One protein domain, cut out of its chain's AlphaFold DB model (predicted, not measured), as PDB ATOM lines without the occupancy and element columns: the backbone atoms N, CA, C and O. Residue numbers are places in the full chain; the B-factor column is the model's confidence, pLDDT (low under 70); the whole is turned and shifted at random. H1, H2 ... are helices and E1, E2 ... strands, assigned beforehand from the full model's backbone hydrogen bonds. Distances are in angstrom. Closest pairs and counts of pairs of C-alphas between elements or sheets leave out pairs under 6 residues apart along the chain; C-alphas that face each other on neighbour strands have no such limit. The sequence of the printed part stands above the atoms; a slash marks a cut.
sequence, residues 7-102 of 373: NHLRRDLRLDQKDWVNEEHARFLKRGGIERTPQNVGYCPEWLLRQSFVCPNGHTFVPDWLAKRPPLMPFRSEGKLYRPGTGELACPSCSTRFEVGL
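AT A GLANCE: This is residues 7 to 102 of the 373 residues of an uncharacterized protein of Paraburkholderia sp. BL6669N2 (UniProt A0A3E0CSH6). Two small ends are strung along an elongated, loose model: one holds H1, H2 and the hairpin of E1 and E2, with H2 packed on E1; the other holds the hairpin of E3 and E4, with H4 and a short paired loop of residues 53 to 61 also toward that end. One long stretch without a named element, residues 50 to 74, runs between H4 and E1. The printed part has 96 residues, with helices H1 to H4, then strands E1 to E4, in two antiparallel two-stranded sheets; the class is mixed, with under half of the residues in named elements. The radius of gyration of the C-alphas is 16.0 A, and the spans are 43 by 27 by 25 A.

HOW THE PARTS SIT: H1, residues 7 to 12, is apart from H2, residues 20 to 28. H2 is close to but not clearly touching H3, residues 33 to 36; their closest C-alphas, of Phe 28 and Ile 34, are 5.2 A apart. H4 is residues 46 to 49. The closest C-alphas of H2 and E1, residues 75 to 77, are those of Asn 22 and Phe 75, 5.6 A apart. E1 forms an antiparallel hairpin with E2, residues 80 to 82, at 142 degrees; N 82 and O 75 are 2.8 A apart. E3, residues 86 to 90, and E4, residues 97 to 101, form another at 146 degrees; N 100 and O 87 are 2.8 A apart. Each O i to N i+4 pair is within hydrogen-bond range in H1, and 3 of 5 in H2; H3 and H4 are too short for one.

IN THESE COORDINATES: H1 begins at C-alpha 7 (114.666, 110.338, 143.547). H2 is 13.8 A long, E3 13.4 A and E4 13.6 A. E4 ends at C-alpha 101 (131.731, 125.560, 127.340).

THE WHOLE: The C-alphas farthest apart, of Lys 18 and Gly 58, are 45.5 A apart. The printed part has no cut. H4 to E1 is a long link of 25 residues. Residues 7 to 9 have pLDDT under 70.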
ATOM      1  N   ASN A   7     115.210 110.095 142.216       65.44
ATOM      2  CA  ASN A   7     114.666 110.338 143.547       65.44
ATOM      3  C   ASN A   7     115.700 110.974 144.486       65.44
ATOM      4  O   ASN A   7     115.311 111.808 145.304       65.44
ATOM      5  N   HIS A   8     116.989 110.640 144.341       68.50
ATOM      6  CA  HIS A   8     118.079 111.300 145.070       68.50
ATOM      7  C   HIS A   8     118.253 112.742 144.591       68.50
ATOM      8  O   HIS A   8     118.174 113.661 145.398       68.50
ATOM      9  N   LEU A   9     118.346 112.947 143.270       68.50
ATOM     10  CA  LEU A   9     118.396 114.283 142.667       68.50
ATOM     11  C   LEU A   9     117.206 115.149 143.121       68.50
ATOM     12  O   LEU A   9     117.371 116.292 143.523       68.50
ATOM     13  N   ARG A  10     115.999 114.582 143.105       70.75
ATOM     14  CA  ARG A  10     114.741 115.234 143.477       70.75
ATOM     15  C   ARG A  10     114.710 115.652 144.940       70.75
ATOM     16  O   ARG A  10     114.271 116.760 145.231       70.75
ATOM     17  N   ARG A  11     115.120 114.760 145.847       73.94
ATOM     18  CA  ARG A  11     115.153 115.033 147.289       73.94
ATOM     19  C   ARG A  11     116.186 116.110 147.597       73.94
ATOM     20  O   ARG A  11     115.866 117.078 148.279       73.94
ATOM     21  N   ASP A  12     117.388 115.947 147.060       75.31
ATOM     22  CA  ASP A  12     118.535 116.767 147.435       75.31
ATOM     23  C   ASP A  12     118.496 118.144 146.747       75.31
ATOM     24  O   ASP A  12     118.903 119.135 147.346       75.31
ATOM     25  N   LEU A  13     117.936 118.236 145.530       74.69
ATOM     26  CA  LEU A  13     117.759 119.494 144.790       74.69
ATOM     27  C   LEU A  13     116.340 120.073 144.870       74.69
ATOM     28  O   LEU A  13     116.061 121.042 144.171       74.69
ATOM     29  N   ARG A  14     115.425 119.499 145.666       80.94
ATOM     30  CA  ARG A  14     114.035 119.988 145.836       80.94
ATOM     31  C   ARG A  14     113.327 120.304 144.507       80.94
ATOM     32  O   ARG A  14     112.729 121.367 144.334       80.94
ATOM     33  N   LEU A  15     113.435 119.393 143.540       82.12
ATOM     34  CA  LEU A  15     112.856 119.587 142.207       82.12
ATOM     35  C   LEU A  15     111.322 119.585 142.276       82.12
ATOM     36  O   LEU A  15     110.730 118.657 142.834       82.12
ATOM     37  N   ASP A  16     110.683 120.586 141.666       79.12
ATOM     38  CA  ASP A  16     109.227 120.598 141.500       79.12
ATOM     39  C   ASP A  16     108.818 119.541 140.466       79.12
ATOM     40  O   ASP A  16     109.249 119.581 139.315       79.12
ATOM     41  N   GLN A  17     107.999 118.577 140.885       71.81
ATOM     42  CA  GLN A  17     107.537 117.486 140.026       71.81
ATOM     43  C   GLN A  17     106.485 117.923 139.011       71.81
ATOM     44  O   GLN A  17     106.294 117.220 138.028       71.81
ATOM     45  N   LYS A  18     105.789 119.036 139.266       80.56
ATOM     46  CA  LYS A  18     104.753 119.566 138.374       80.56
ATOM     47  C   LYS A  18     105.328 120.506 137.322       80.56
ATOM     48  O   LYS A  18     104.611 120.939 136.423       80.56
ATOM     49  N   ASP A  19     106.606 120.852 137.450       88.81
ATOM     50  CA  ASP A  19     107.274 121.668 136.459       88.81
ATOM     51  C   ASP A  19     107.648 120.818 135.244       88.81
ATOM     52  O   ASP A  19     108.406 119.847 135.334       88.81
ATOM     53  N   TRP A  20     107.132 121.214 134.083       89.81
ATOM     54  CA  TRP A  20     107.308 120.475 132.839       89.81
ATOM     55  C   TRP A  20     108.784 120.300 132.440       89.81
ATOM     56  O   TRP A  20     109.121 119.311 131.792       89.81
ATOM     57  N   VAL A  21     109.688 121.212 132.837       90.50
ATOM     58  CA  VAL A  21     111.129 121.082 132.556       90.50
ATOM     59  C   VAL A  21     111.688 119.857 133.278       90.50
ATOM     60  O   VAL A  21     112.450 119.072 132.707       90.50
ATOM     61  N   ASN A  22     111.269 119.656 134.526       89.94
ATOM     62  CA  ASN A  22     111.681 118.512 135.328       89.94
ATOM     63  C   ASN A  22     111.012 117.214 134.856       89.94
ATOM     64  O   ASN A  22     111.651 116.160 134.888       89.94
ATOM     65  N   GLU A  23     109.764 117.273 134.379       87.38
ATOM     66  CA  GLU A  23     109.069 116.116 133.795       87.38
ATOM     67  C   GLU A  23     109.791 115.563 132.557       87.38
ATOM     68  O   GLU A  23     109.916 114.344 132.408       87.38
ATOM     69  N   GLU A  24     110.316 116.437 131.690       88.12
ATOM     70  CA  GLU A  24     111.128 116.024 130.536       88.12
ATOM     71  C   GLU A  24     112.413 115.313 130.983       88.12
ATOM     72  O   GLU A  24     112.792 114.284 130.418       88.12
ATOM     73  N   HIS A  25     113.062 115.808 132.042       83.69
ATOM     74  CA  HIS A  25     114.279 115.205 132.588       83.69
ATOM     75  C   HIS A  25     114.024 113.845 133.250       83.69
ATOM     76  O   HIS A  25     114.797 112.900 133.072       83.69
ATOM     77  N   ALA A  26     112.897 113.705 133.954       83.25
ATOM     78  CA  ALA A  26     112.524 112.487 134.669       83.25
ATOM     79  C   ALA A  26     112.475 111.243 133.764       83.25
ATOM     80  O   ALA A  26     112.683 110.124 134.238       83.25
ATOM     81  N   ARG A  27     112.219 111.413 132.461       81.50
ATOM     82  CA  ARG A  27     112.156 110.312 131.485       81.50
ATOM     83  C   ARG A  27     113.500 109.606 131.308       81.50
ATOM     84  O   ARG A  27     113.525 108.378 131.240       81.50
ATOM     85  N   PHE A  28     114.597 110.357 131.296       85.19
ATOM     86  CA  PHE A  28     115.942 109.820 131.068       85.19
ATOM     87  C   PHE A  28     116.565 109.210 132.320       85.19
ATOM     88  O   PHE A  28     117.446 108.365 132.224       85.19
ATOM     89  N   LEU A  29     116.080 109.607 133.494       79.50
ATOM     90  CA  LEU A  29     116.607 109.151 134.777       79.50
ATOM     91  C   LEU A  29     115.969 107.852 135.284       79.50
ATOM     92  O   LEU A  29     116.345 107.337 136.338       79.50
ATOM     93  N   LYS A  30     114.995 107.306 134.548       79.88
ATOM     94  CA  LYS A  30     114.498 105.945 134.776       79.88
ATOM     95  C   LYS A  30     115.589 104.943 134.398       79.88
ATOM     96  O   LYS A  30     116.344 105.168 133.456       79.88
ATOM     97  N   ARG A  31     115.647 103.801 135.091       76.88
ATOM     98  CA  ARG A  31     116.598 102.722 134.770       76.88
ATOM     99  C   ARG A  31     116.442 102.296 133.306       76.88
ATOM    100  O   ARG A  31     115.353 101.886 132.901       76.88
ATOM    101  N   GLY A  32     117.523 102.374 132.532       83.00
ATOM    102  CA  GLY A  32     117.502 102.062 131.102       83.00
ATOM    103  C   GLY A  32     116.908 103.166 130.217       83.00
ATOM    104  O   GLY A  32     116.678 102.922 129.036       83.00
ATOM    105  N   GLY A  33     116.552 104.334 130.768       87.31
ATOM    106  CA  GLY A  33     115.827 105.388 130.053       87.31
ATOM    107  C   GLY A  33     116.635 105.973 128.898       87.31
ATOM    108  O   GLY A  33     116.113 106.121 127.794       87.31
ATOM    109  N   ILE A  34     117.926 106.228 129.127       90.44
ATOM    110  CA  ILE A  34     118.855 106.662 128.079       90.44
ATOM    111  C   ILE A  34     119.009 105.545 127.046       90.44
ATOM    112  O   ILE A  34     118.805 105.774 125.860       90.44
ATOM    113  N   GLU A  35     119.301 104.318 127.474       91.19
ATOM    114  CA  GLU A  35     119.576 103.175 126.601       91.19
ATOM    115  C   GLU A  35     118.391 102.852 125.683       91.19
ATOM    116  O   GLU A  35     118.591 102.652 124.487       91.19
ATOM    117  N   ARG A  36     117.161 102.891 126.208       90.88
ATOM    118  CA  ARG A  36     115.924 102.590 125.464       90.88
ATOM    119  C   ARG A  36     115.456 103.714 124.549       90.88
ATOM    120  O   ARG A  36     114.724 103.437 123.607       90.88
ATOM    121  N   THR A  37     115.836 104.961 124.816       92.06
ATOM    122  CA  THR A  37     115.431 106.083 123.961       92.06
ATOM    123  C   THR A  37     116.258 106.063 122.674       92.06
ATOM    124  O   THR A  37     117.486 106.151 122.752       92.06
ATOM    125  N   PRO A  38     115.652 105.939 121.486       91.69
ATOM    126  CA  PRO A  38     116.407 105.971 120.241       91.69
ATOM    127  C   PRO A  38     117.028 107.360 120.023       91.69
ATOM    128  O   PRO A  38     116.388 108.379 120.268       91.69
ATOM    129  N   GLN A  39     118.273 107.402 119.546       91.62
ATOM    130  CA  GLN A  39     118.813 108.597 118.896       91.62
ATOM    131  C   GLN A  39     118.442 108.448 117.416       91.62
ATOM    132  O   GLN A  39     118.937 107.557 116.736       91.62
ATOM    133  N   ASN A  40     117.457 109.223 116.970       88.00
ATOM    134  CA  ASN A  40     116.873 109.168 115.625       88.00
ATOM    135  C   ASN A  40     116.943 110.532 114.913       88.00
ATOM    136  O   ASN A  40     116.308 110.732 113.877       88.00
ATOM    137  N   VAL A  41     117.714 111.472 115.467       87.81
ATOM    138  CA  VAL A  41     117.996 112.756 114.825       87.81
ATOM    139  C   VAL A  41     119.080 112.533 113.781       87.81
ATOM    140  O   VAL A  41     120.210 112.198 114.125       87.81
ATOM    141  N   GLY A  42     118.717 112.714 112.511       83.94
ATOM    142  CA  GLY A  42     119.607 112.503 111.367       83.94
ATOM    143  C   GLY A  42     120.195 113.777 110.760       83.94
ATOM    144  O   GLY A  42     120.846 113.691 109.728       83.94
ATOM    145  N   TYR A  43     119.945 114.947 111.352       86.31
ATOM    146  CA  TYR A  43     120.386 116.239 110.824       86.31
ATOM    147  C   TYR A  43     121.246 116.982 111.851       86.31
ATOM    148  O   TYR A  43     120.874 117.087 113.019       86.31
ATOM    149  N   CYS A  44     122.384 117.512 111.399       90.25
ATOM    150  CA  CYS A  44     123.245 118.413 112.158       90.25
ATOM    151  C   CYS A  44     123.430 119.704 111.341       90.25
ATOM    152  O   CYS A  44     123.749 119.606 110.157       90.25
ATOM    153  N   PRO A  45     123.252 120.909 111.915       88.81
ATOM    154  CA  PRO A  45     123.415 122.155 111.187       88.81
ATOM    155  C   PRO A  45     124.861 122.320 110.742       88.81
ATOM    156  O   PRO A  45     125.794 122.077 111.509       88.81
ATOM    157  N   GLU A  46     125.045 122.840 109.533       87.31
ATOM    158  CA  GLU A  46     126.367 123.021 108.938       87.31
ATOM    159  C   GLU A  46     127.319 123.836 109.833       87.31
ATOM    160  O   GLU A  46     128.504 123.528 109.951       87.31
ATOM    161  N   TRP A  47     126.804 124.853 110.531       90.62
ATOM    162  CA  TRP A  47     127.619 125.680 111.419       90.62
ATOM    163  C   TRP A  47     128.203 124.901 112.606       90.62
ATOM    164  O   TRP A  47     129.279 125.267 113.071       90.62
ATOM    165  N   LEU A  48     127.546 123.830 113.071       93.19
ATOM    166  CA  LEU A  48     128.098 122.933 114.092       93.19
ATOM    167  C   LEU A  48     129.150 121.998 113.502       93.19
ATOM    168  O   LEU A  48     130.193 121.791 114.113       93.19
ATOM    169  N   LEU A  49     128.939 121.496 112.283       91.75
ATOM    170  CA  LEU A  49     129.937 120.673 111.588       91.75
ATOM    171  C   LEU A  49     131.256 121.426 111.342       91.75
ATOM    172  O   LEU A  49     132.316 120.811 111.287       91.75
ATOM    173  N   ARG A  50     131.203 122.760 111.251       93.94
ATOM    174  CA  ARG A  50     132.379 123.638 111.142       93.94
ATOM    175  C   ARG A  50     133.062 123.938 112.484       93.94
ATOM    176  O   ARG A  50     134.121 124.561 112.489       93.94
ATOM    177  N   GLN A  51     132.482 123.535 113.617       94.81
ATOM    178  CA  GLN A  51     133.086 123.725 114.937       94.81
ATOM    179  C   GLN A  51     134.008 122.557 115.295       94.81
ATOM    180  O   GLN A  51     133.593 121.399 115.338       94.81
ATOM    181  N   SER A  52     135.259 122.884 115.614       95.94
ATOM    182  CA  SER A  52     136.272 121.940 116.088       95.94
ATOM    183  C   SER A  52     136.725 122.272 117.505       95.94
ATOM    184  O   SER A  52     136.806 123.443 117.877       95.94
ATOM    185  N   PHE A  53     137.113 121.250 118.261       95.94
ATOM    186  CA  PHE A  53     137.713 121.383 119.585       95.94
ATOM    187  C   PHE A  53     139.167 120.917 119.571       95.94
ATOM    188  O   PHE A  53     139.544 120.055 118.777       95.94
ATOM    189  N   VAL A  54     139.966 121.475 120.481       97.06
ATOM    190  CA  VAL A  54     141.353 121.067 120.728       97.06
ATOM    191  C   VAL A  54     141.399 120.387 122.090       97.06
ATOM    192  O   VAL A  54     140.988 120.978 123.088       97.06
ATOM    193  N   CYS A  55     141.852 119.134 122.141       96.94
ATOM    194  CA  CYS A  55     142.003 118.438 123.417       96.94
ATOM    195  C   CYS A  55     143.248 118.937 124.182       96.94
ATOM    196  O   CYS A  55     144.140 119.529 123.572       96.94
ATOM    197  N   PRO A  56     143.382 118.640 125.488       97.56
ATOM    198  CA  PRO A  56     144.554 119.041 126.277       97.56
ATOM    199  C   PRO A  56     145.908 118.557 125.731       97.56
ATOM    200  O   PRO A  56     146.931 119.167 126.019       97.56
ATOM    201  N   ASN A  57     145.916 117.495 124.920       97.12
ATOM    202  CA  ASN A  57     147.120 116.963 124.272       97.12
ATOM    203  C   ASN A  57     147.389 117.577 122.882       97.12
ATOM    204  O   ASN A  57     148.262 117.099 122.165       97.12
ATOM    205  N   GLY A  58     146.628 118.597 122.467       97.25
ATOM    206  CA  GLY A  58     146.846 119.333 121.216       97.25
ATOM    207  C   GLY A  58     146.187 118.741 119.965       97.25
ATOM    208  O   GLY A  58     146.383 119.272 118.877       97.25
ATOM    209  N   HIS A  59     145.389 117.674 120.078       97.50
ATOM    210  CA  HIS A  59     144.657 117.123 118.932       97.50
ATOM    211  C   HIS A  59     143.401 117.945 118.620       97.50
ATOM    212  O   HIS A  59     142.554 118.133 119.497       97.50
ATOM    213  N   THR A  60     143.245 118.354 117.360       97.62
ATOM    214  CA  THR A  60     142.049 119.037 116.845       97.62
ATOM    215  C   THR A  60     141.078 118.038 116.222       97.62
ATOM    216  O   THR A  60     141.490 117.188 115.436       97.62
ATOM    217  N   PHE A  61     139.788 118.140 116.541       96.62
ATOM    218  CA  PHE A  61     138.753 117.273 115.973       96.62
ATOM    219  C   PHE A  61     137.378 117.951 115.950       96.62
ATOM    220  O   PHE A  61     137.094 118.834 116.760       96.62
ATOM    221  N   VAL A  62     136.509 117.510 115.039       96.38
ATOM    222  CA  VAL A  62     135.069 117.810 115.068       96.38
ATOM    223  C   VAL A  62     134.402 116.709 115.894       96.38
ATOM    224  O   VAL A  62     134.668 115.531 115.638       96.38
ATOM    225  N   PRO A  63     133.602 117.035 116.921       95.12
ATOM    226  CA  PRO A  63     132.966 116.005 117.722       95.12
ATOM    227  C   PRO A  63     131.867 115.323 116.908       95.12
ATOM    228  O   PRO A  63     131.248 115.932 116.033       95.12
ATOM    229  N   ASP A  64     131.565 114.073 117.249       94.56
ATOM    230  CA  ASP A  64     130.332 113.453 116.781       94.56
ATOM    231  C   ASP A  64     129.146 114.117 117.497       94.56
ATOM    232  O   ASP A  64     128.793 113.793 118.634       94.56
ATOM    233  N   TRP A  65     128.568 115.114 116.831       95.56
ATOM    234  CA  TRP A  65     127.471 115.924 117.349       95.56
ATOM    235  C   TRP A  65     126.219 115.113 117.665       95.56
ATOM    236  O   TRP A  65     125.464 115.513 118.554       95.56
ATOM    237  N   LEU A  66     126.009 114.001 116.955       95.25
ATOM    238  CA  LEU A  66     124.817 113.158 117.037       95.25
ATOM    239  C   LEU A  66     125.042 111.907 117.895       95.25
ATOM    240  O   LEU A  66     124.076 111.201 118.188       95.25
ATOM    241  N   ALA A  67     126.275 111.667 118.358       94.38
ATOM    242  CA  ALA A  67     126.589 110.584 119.278       94.38
ATOM    243  C   ALA A  67     125.660 110.602 120.496       94.38
ATOM    244  O   ALA A  67     125.522 111.608 121.206       94.38
ATOM    245  N   LYS A  68     125.052 109.442 120.755       94.94
ATOM    246  CA  LYS A  68     124.160 109.235 121.890       94.94
ATOM    247  C   LYS A  68     124.934 109.367 123.204       94.94
ATOM    248  O   LYS A  68     125.929 108.681 123.424       94.94
ATOM    249  N   ARG A  69     124.443 110.217 124.101       92.69
ATOM    250  CA  ARG A  69     125.060 110.535 125.394       92.69
ATOM    251  C   ARG A  69     124.009 110.886 126.453       92.69
ATOM    252  O   ARG A  69     122.861 111.154 126.099       92.69
ATOM    253  N   PRO A  70     124.374 110.920 127.749       91.00
ATOM    254  CA  PRO A  70     123.500 111.470 128.778       91.00
ATOM    255  C   PRO A  70     123.072 112.911 128.451       91.00
ATOM    256  O   PRO A  70     123.888 113.680 127.928       91.00
ATOM    257  N   PRO A  71     121.815 113.281 128.751       91.06
ATOM    258  CA  PRO A  71     121.262 114.564 128.345       91.06
ATOM    259  C   PRO A  71     121.907 115.735 129.092       91.06
ATOM    260  O   PRO A  71     122.062 115.703 130.312       91.06
ATOM    261  N   LEU A  72     122.221 116.806 128.361       91.69
ATOM    262  CA  LEU A  72     122.679 118.087 128.909       91.69
ATOM    263  C   LEU A  72     121.502 119.067 128.920       91.69
ATOM    264  O   LEU A  72     121.339 119.872 128.004       91.69
ATOM    265  N   MET A  73     120.640 118.954 129.933       88.00
ATOM    266  CA  MET A  73     119.373 119.687 129.998       88.00
ATOM    267  C   MET A  73     119.264 120.612 131.209       88.00
ATOM    268  O   MET A  73     119.864 120.342 132.252       88.00
ATOM    269  N   PRO A  74     118.476 121.694 131.094       91.31
ATOM    270  CA  PRO A  74     118.140 122.520 132.238       91.31
ATOM    271  C   PRO A  74     117.166 121.809 133.188       91.31
ATOM    272  O   PRO A  74     116.455 120.886 132.794       91.31
ATOM    273  N   PHE A  75     117.100 122.281 134.431       89.69
ATOM    274  CA  PHE A  75     116.130 121.836 135.435       89.69
ATOM    275  C   PHE A  75     115.662 123.013 136.295       89.69
ATOM    276  O   PHE A  75     116.324 124.053 136.359       89.69
ATOM    277  N   ARG A  76     114.518 122.865 136.968       89.81
ATOM    278  CA  ARG A  76     113.984 123.878 137.885       89.81
ATOM    279  C   ARG A  76     114.017 123.412 139.331       89.81
ATOM    280  O   ARG A  76     113.558 122.322 139.659       89.81
ATOM    281  N   SER A  77     114.530 124.272 140.198       88.44
ATOM    282  CA  SER A  77     114.592 124.064 141.643       88.44
ATOM    283  C   SER A  77     114.301 125.388 142.337       88.44
ATOM    284  O   SER A  77     114.826 126.423 141.925       88.44
ATOM    285  N   GLU A  78     113.416 125.370 143.335       87.69
ATOM    286  CA  GLU A  78     113.066 126.553 144.141       87.69
ATOM    287  C   GLU A  78     112.705 127.792 143.284       87.69
ATOM    288  O   GLU A  78     113.146 128.912 143.535       87.69
ATOM    289  N   GLY A  79     111.942 127.581 142.204       84.88
ATOM    290  CA  GLY A  79     111.521 128.631 141.262       84.88
ATOM    291  C   GLY A  79     112.609 129.121 140.293       84.88
ATOM    292  O   GLY A  79     112.306 129.855 139.348       84.88
ATOM    293  N   LYS A  80     113.862 128.687 140.461       89.75
ATOM    294  CA  LYS A  80     115.006 129.070 139.624       89.75
ATOM    295  C   LYS A  80     115.277 128.032 138.540       89.75
ATOM    296  O   LYS A  80     115.120 126.833 138.750       89.75
ATOM    297  N   LEU A  81     115.695 128.513 137.370       90.25
ATOM    298  CA  LEU A  81     116.122 127.685 136.245       90.25
ATOM    299  C   LEU A  81     117.643 127.504 136.294       90.25
ATOM    300  O   LEU A  81     118.388 128.475 136.167       90.25
ATOM    301  N   TYR A  82     118.088 126.262 136.429       90.50
ATOM    302  CA  TYR A  82     119.490 125.868 136.385       90.50
ATOM    303  C   TYR A  82     119.812 125.297 135.010       90.50
ATOM    304  O   TYR A  82     119.019 124.546 134.443       90.50
ATOM    305  N   ARG A  83     120.966 125.679 134.461       91.69
ATOM    306  CA  ARG A  83     121.379 125.340 133.095       91.69
ATOM    307  C   ARG A  83     122.803 124.791 133.100       91.69
ATOM    308  O   ARG A  83     123.614 125.280 133.889       91.69
ATOM    309  N   PRO A  84     123.119 123.804 132.247       91.56
ATOM    310  CA  PRO A  84     124.475 123.288 132.150       91.56
ATOM    311  C   PRO A  84     125.398 124.366 131.561       91.56
ATOM    312  O   PRO A  84     125.093 124.946 130.523       91.56
ATOM    313  N   GLY A  85     126.511 124.652 132.241       93.12
ATOM    314  CA  GLY A  85     127.526 125.602 131.762       93.12
ATOM    315  C   GLY A  85     128.609 124.946 130.905       93.12
ATOM    316  O   GLY A  85     129.161 125.585 130.011       93.12
ATOM    317  N   THR A  86     128.884 123.665 131.150       95.25
ATOM    318  CA  THR A  86     129.880 122.870 130.427       95.25
ATOM    319  C   THR A  86     129.328 121.490 130.066       95.25
ATOM    320  O   THR A  86     128.330 121.028 130.628       95.25
ATOM    321  N   GLY A  87     129.957 120.839 129.088       93.25
ATOM    322  CA  GLY A  87     129.731 119.439 128.736       93.25
ATOM    323  C   GLY A  87     131.057 118.696 128.574       93.25
ATOM    324  O   GLY A  87     132.035 119.270 128.113       93.25
ATOM    325  N   GLU A  88     131.103 117.415 128.940       94.44
ATOM    326  CA  GLU A  88     132.303 116.579 128.763       94.44
ATOM    327  C   GLU A  88     132.423 116.085 127.310       94.44
ATOM    328  O   GLU A  88     131.432 115.630 126.726       94.44
ATOM    329  N   LEU A  89     133.626 116.120 126.737       94.69
ATOM    330  CA  LEU A  89     133.994 115.451 125.485       94.69
ATOM    331  C   LEU A  89     135.167 114.505 125.707       94.69
ATOM    332  O   LEU A  89     135.986 114.732 126.590       94.69
ATOM    333  N   ALA A  90     135.272 113.479 124.863       95.25
ATOM    334  CA  ALA A  90     136.443 112.615 124.773       95.25
ATOM    335  C   ALA A  90     137.135 112.836 123.424       95.25
ATOM    336  O   ALA A  90     136.486 112.828 122.379       95.25
ATOM    337  N   CYS A  91     138.453 113.032 123.445       96.12
ATOM    338  CA  CYS A  91     139.238 113.129 122.219       96.12
ATOM    339  C   CYS A  91     139.229 111.781 121.473       96.12
ATOM    340  O   CYS A  91     139.621 110.779 122.076       96.12
ATOM    341  N   PRO A  92     138.876 111.730 120.177       95.81
ATOM    342  CA  PRO A  92     138.864 110.478 119.421       95.81
ATOM    343  C   PRO A  92     140.271 109.888 119.227       95.81
ATOM    344  O   PRO A  92     140.407 108.677 119.102       95.81
ATOM    345  N   SER A  93     141.320 110.719 119.250       96.88
ATOM    346  CA  SER A  93     142.703 110.279 119.016       96.88
ATOM    347  C   SER A  93     143.400 109.735 120.267       96.88
ATOM    348  O   SER A  93     144.216 108.827 120.163       96.88
ATOM    349  N   CYS A  94     143.121 110.291 121.453       96.69
ATOM    350  CA  CYS A  94     143.841 109.937 122.689       96.69
ATOM    351  C   CYS A  94     142.939 109.615 123.886       96.69
ATOM    352  O   CYS A  94     143.442 109.409 124.986       96.69
ATOM    353  N   SER A  95     141.615 109.599 123.704       96.06
ATOM    354  CA  SER A  95     140.602 109.311 124.737       96.06
ATOM    355  C   SER A  95     140.583 110.249 125.954       96.06
ATOM    356  O   SER A  95     139.763 110.066 126.853       96.06
ATOM    357  N   THR A  96     141.437 111.278 125.992       97.19
ATOM    358  CA  THR A  96     141.437 112.296 127.051       97.19
ATOM    359  C   THR A  96     140.081 112.983 127.116       97.19
ATOM    360  O   THR A  96     139.589 113.485 126.101       97.19
ATOM    361  N   ARG A  97     139.503 113.013 128.319       96.19
ATOM    362  CA  ARG A  97     138.243 113.694 128.607       96.19
ATOM    363  C   ARG A  97     138.497 115.112 129.086       96.19
ATOM    364  O   ARG A  97     139.431 115.341 129.850       96.19
ATOM    365  N   PHE A  98     137.686 116.051 128.626       95.81
ATOM    366  CA  PHE A  98     137.791 117.458 128.999       95.81
ATOM    367  C   PHE A  98     136.439 118.157 128.867       95.81
ATOM    368  O   PHE A  98     135.549 117.689 128.154       95.81
ATOM    369  N   GLU A  99     136.281 119.273 129.573       96.00
ATOM    370  CA  GLU A  99     135.065 120.077 129.527       96.00
ATOM    371  C   GLU A  99     135.115 121.104 128.395       96.00
ATOM    372  O   GLU A  99     136.141 121.743 128.153       96.00
ATOM    373  N   VAL A 100     133.980 121.297 127.728       95.38
ATOM    374  CA  VAL A 100     133.756 122.379 126.765       95.38
ATOM    375  C   VAL A 100     132.629 123.280 127.242       95.38
ATOM    376  O   VAL A 100     131.640 122.805 127.802       95.38
ATOM    377  N   GLY A 101     132.772 124.586 127.019       96.06
ATOM    378  CA  GLY A 101     131.731 125.560 127.340       96.06
ATOM    379  C   GLY A 101     130.489 125.363 126.471       96.06
ATOM    380  O   GLY A 101     130.596 125.125 125.268       96.06
ATOM    381  N   LEU A 102     129.311 125.478 127.082       96.38
ATOM    382  CA  LEU A 102     128.027 125.448 126.385       96.38
ATOM    383  C   LEU A 102     127.486 126.873 126.192       96.38
ATOM    384  O   LEU A 102     127.718 127.741 127.039       96.38
TER     385      LEU A 102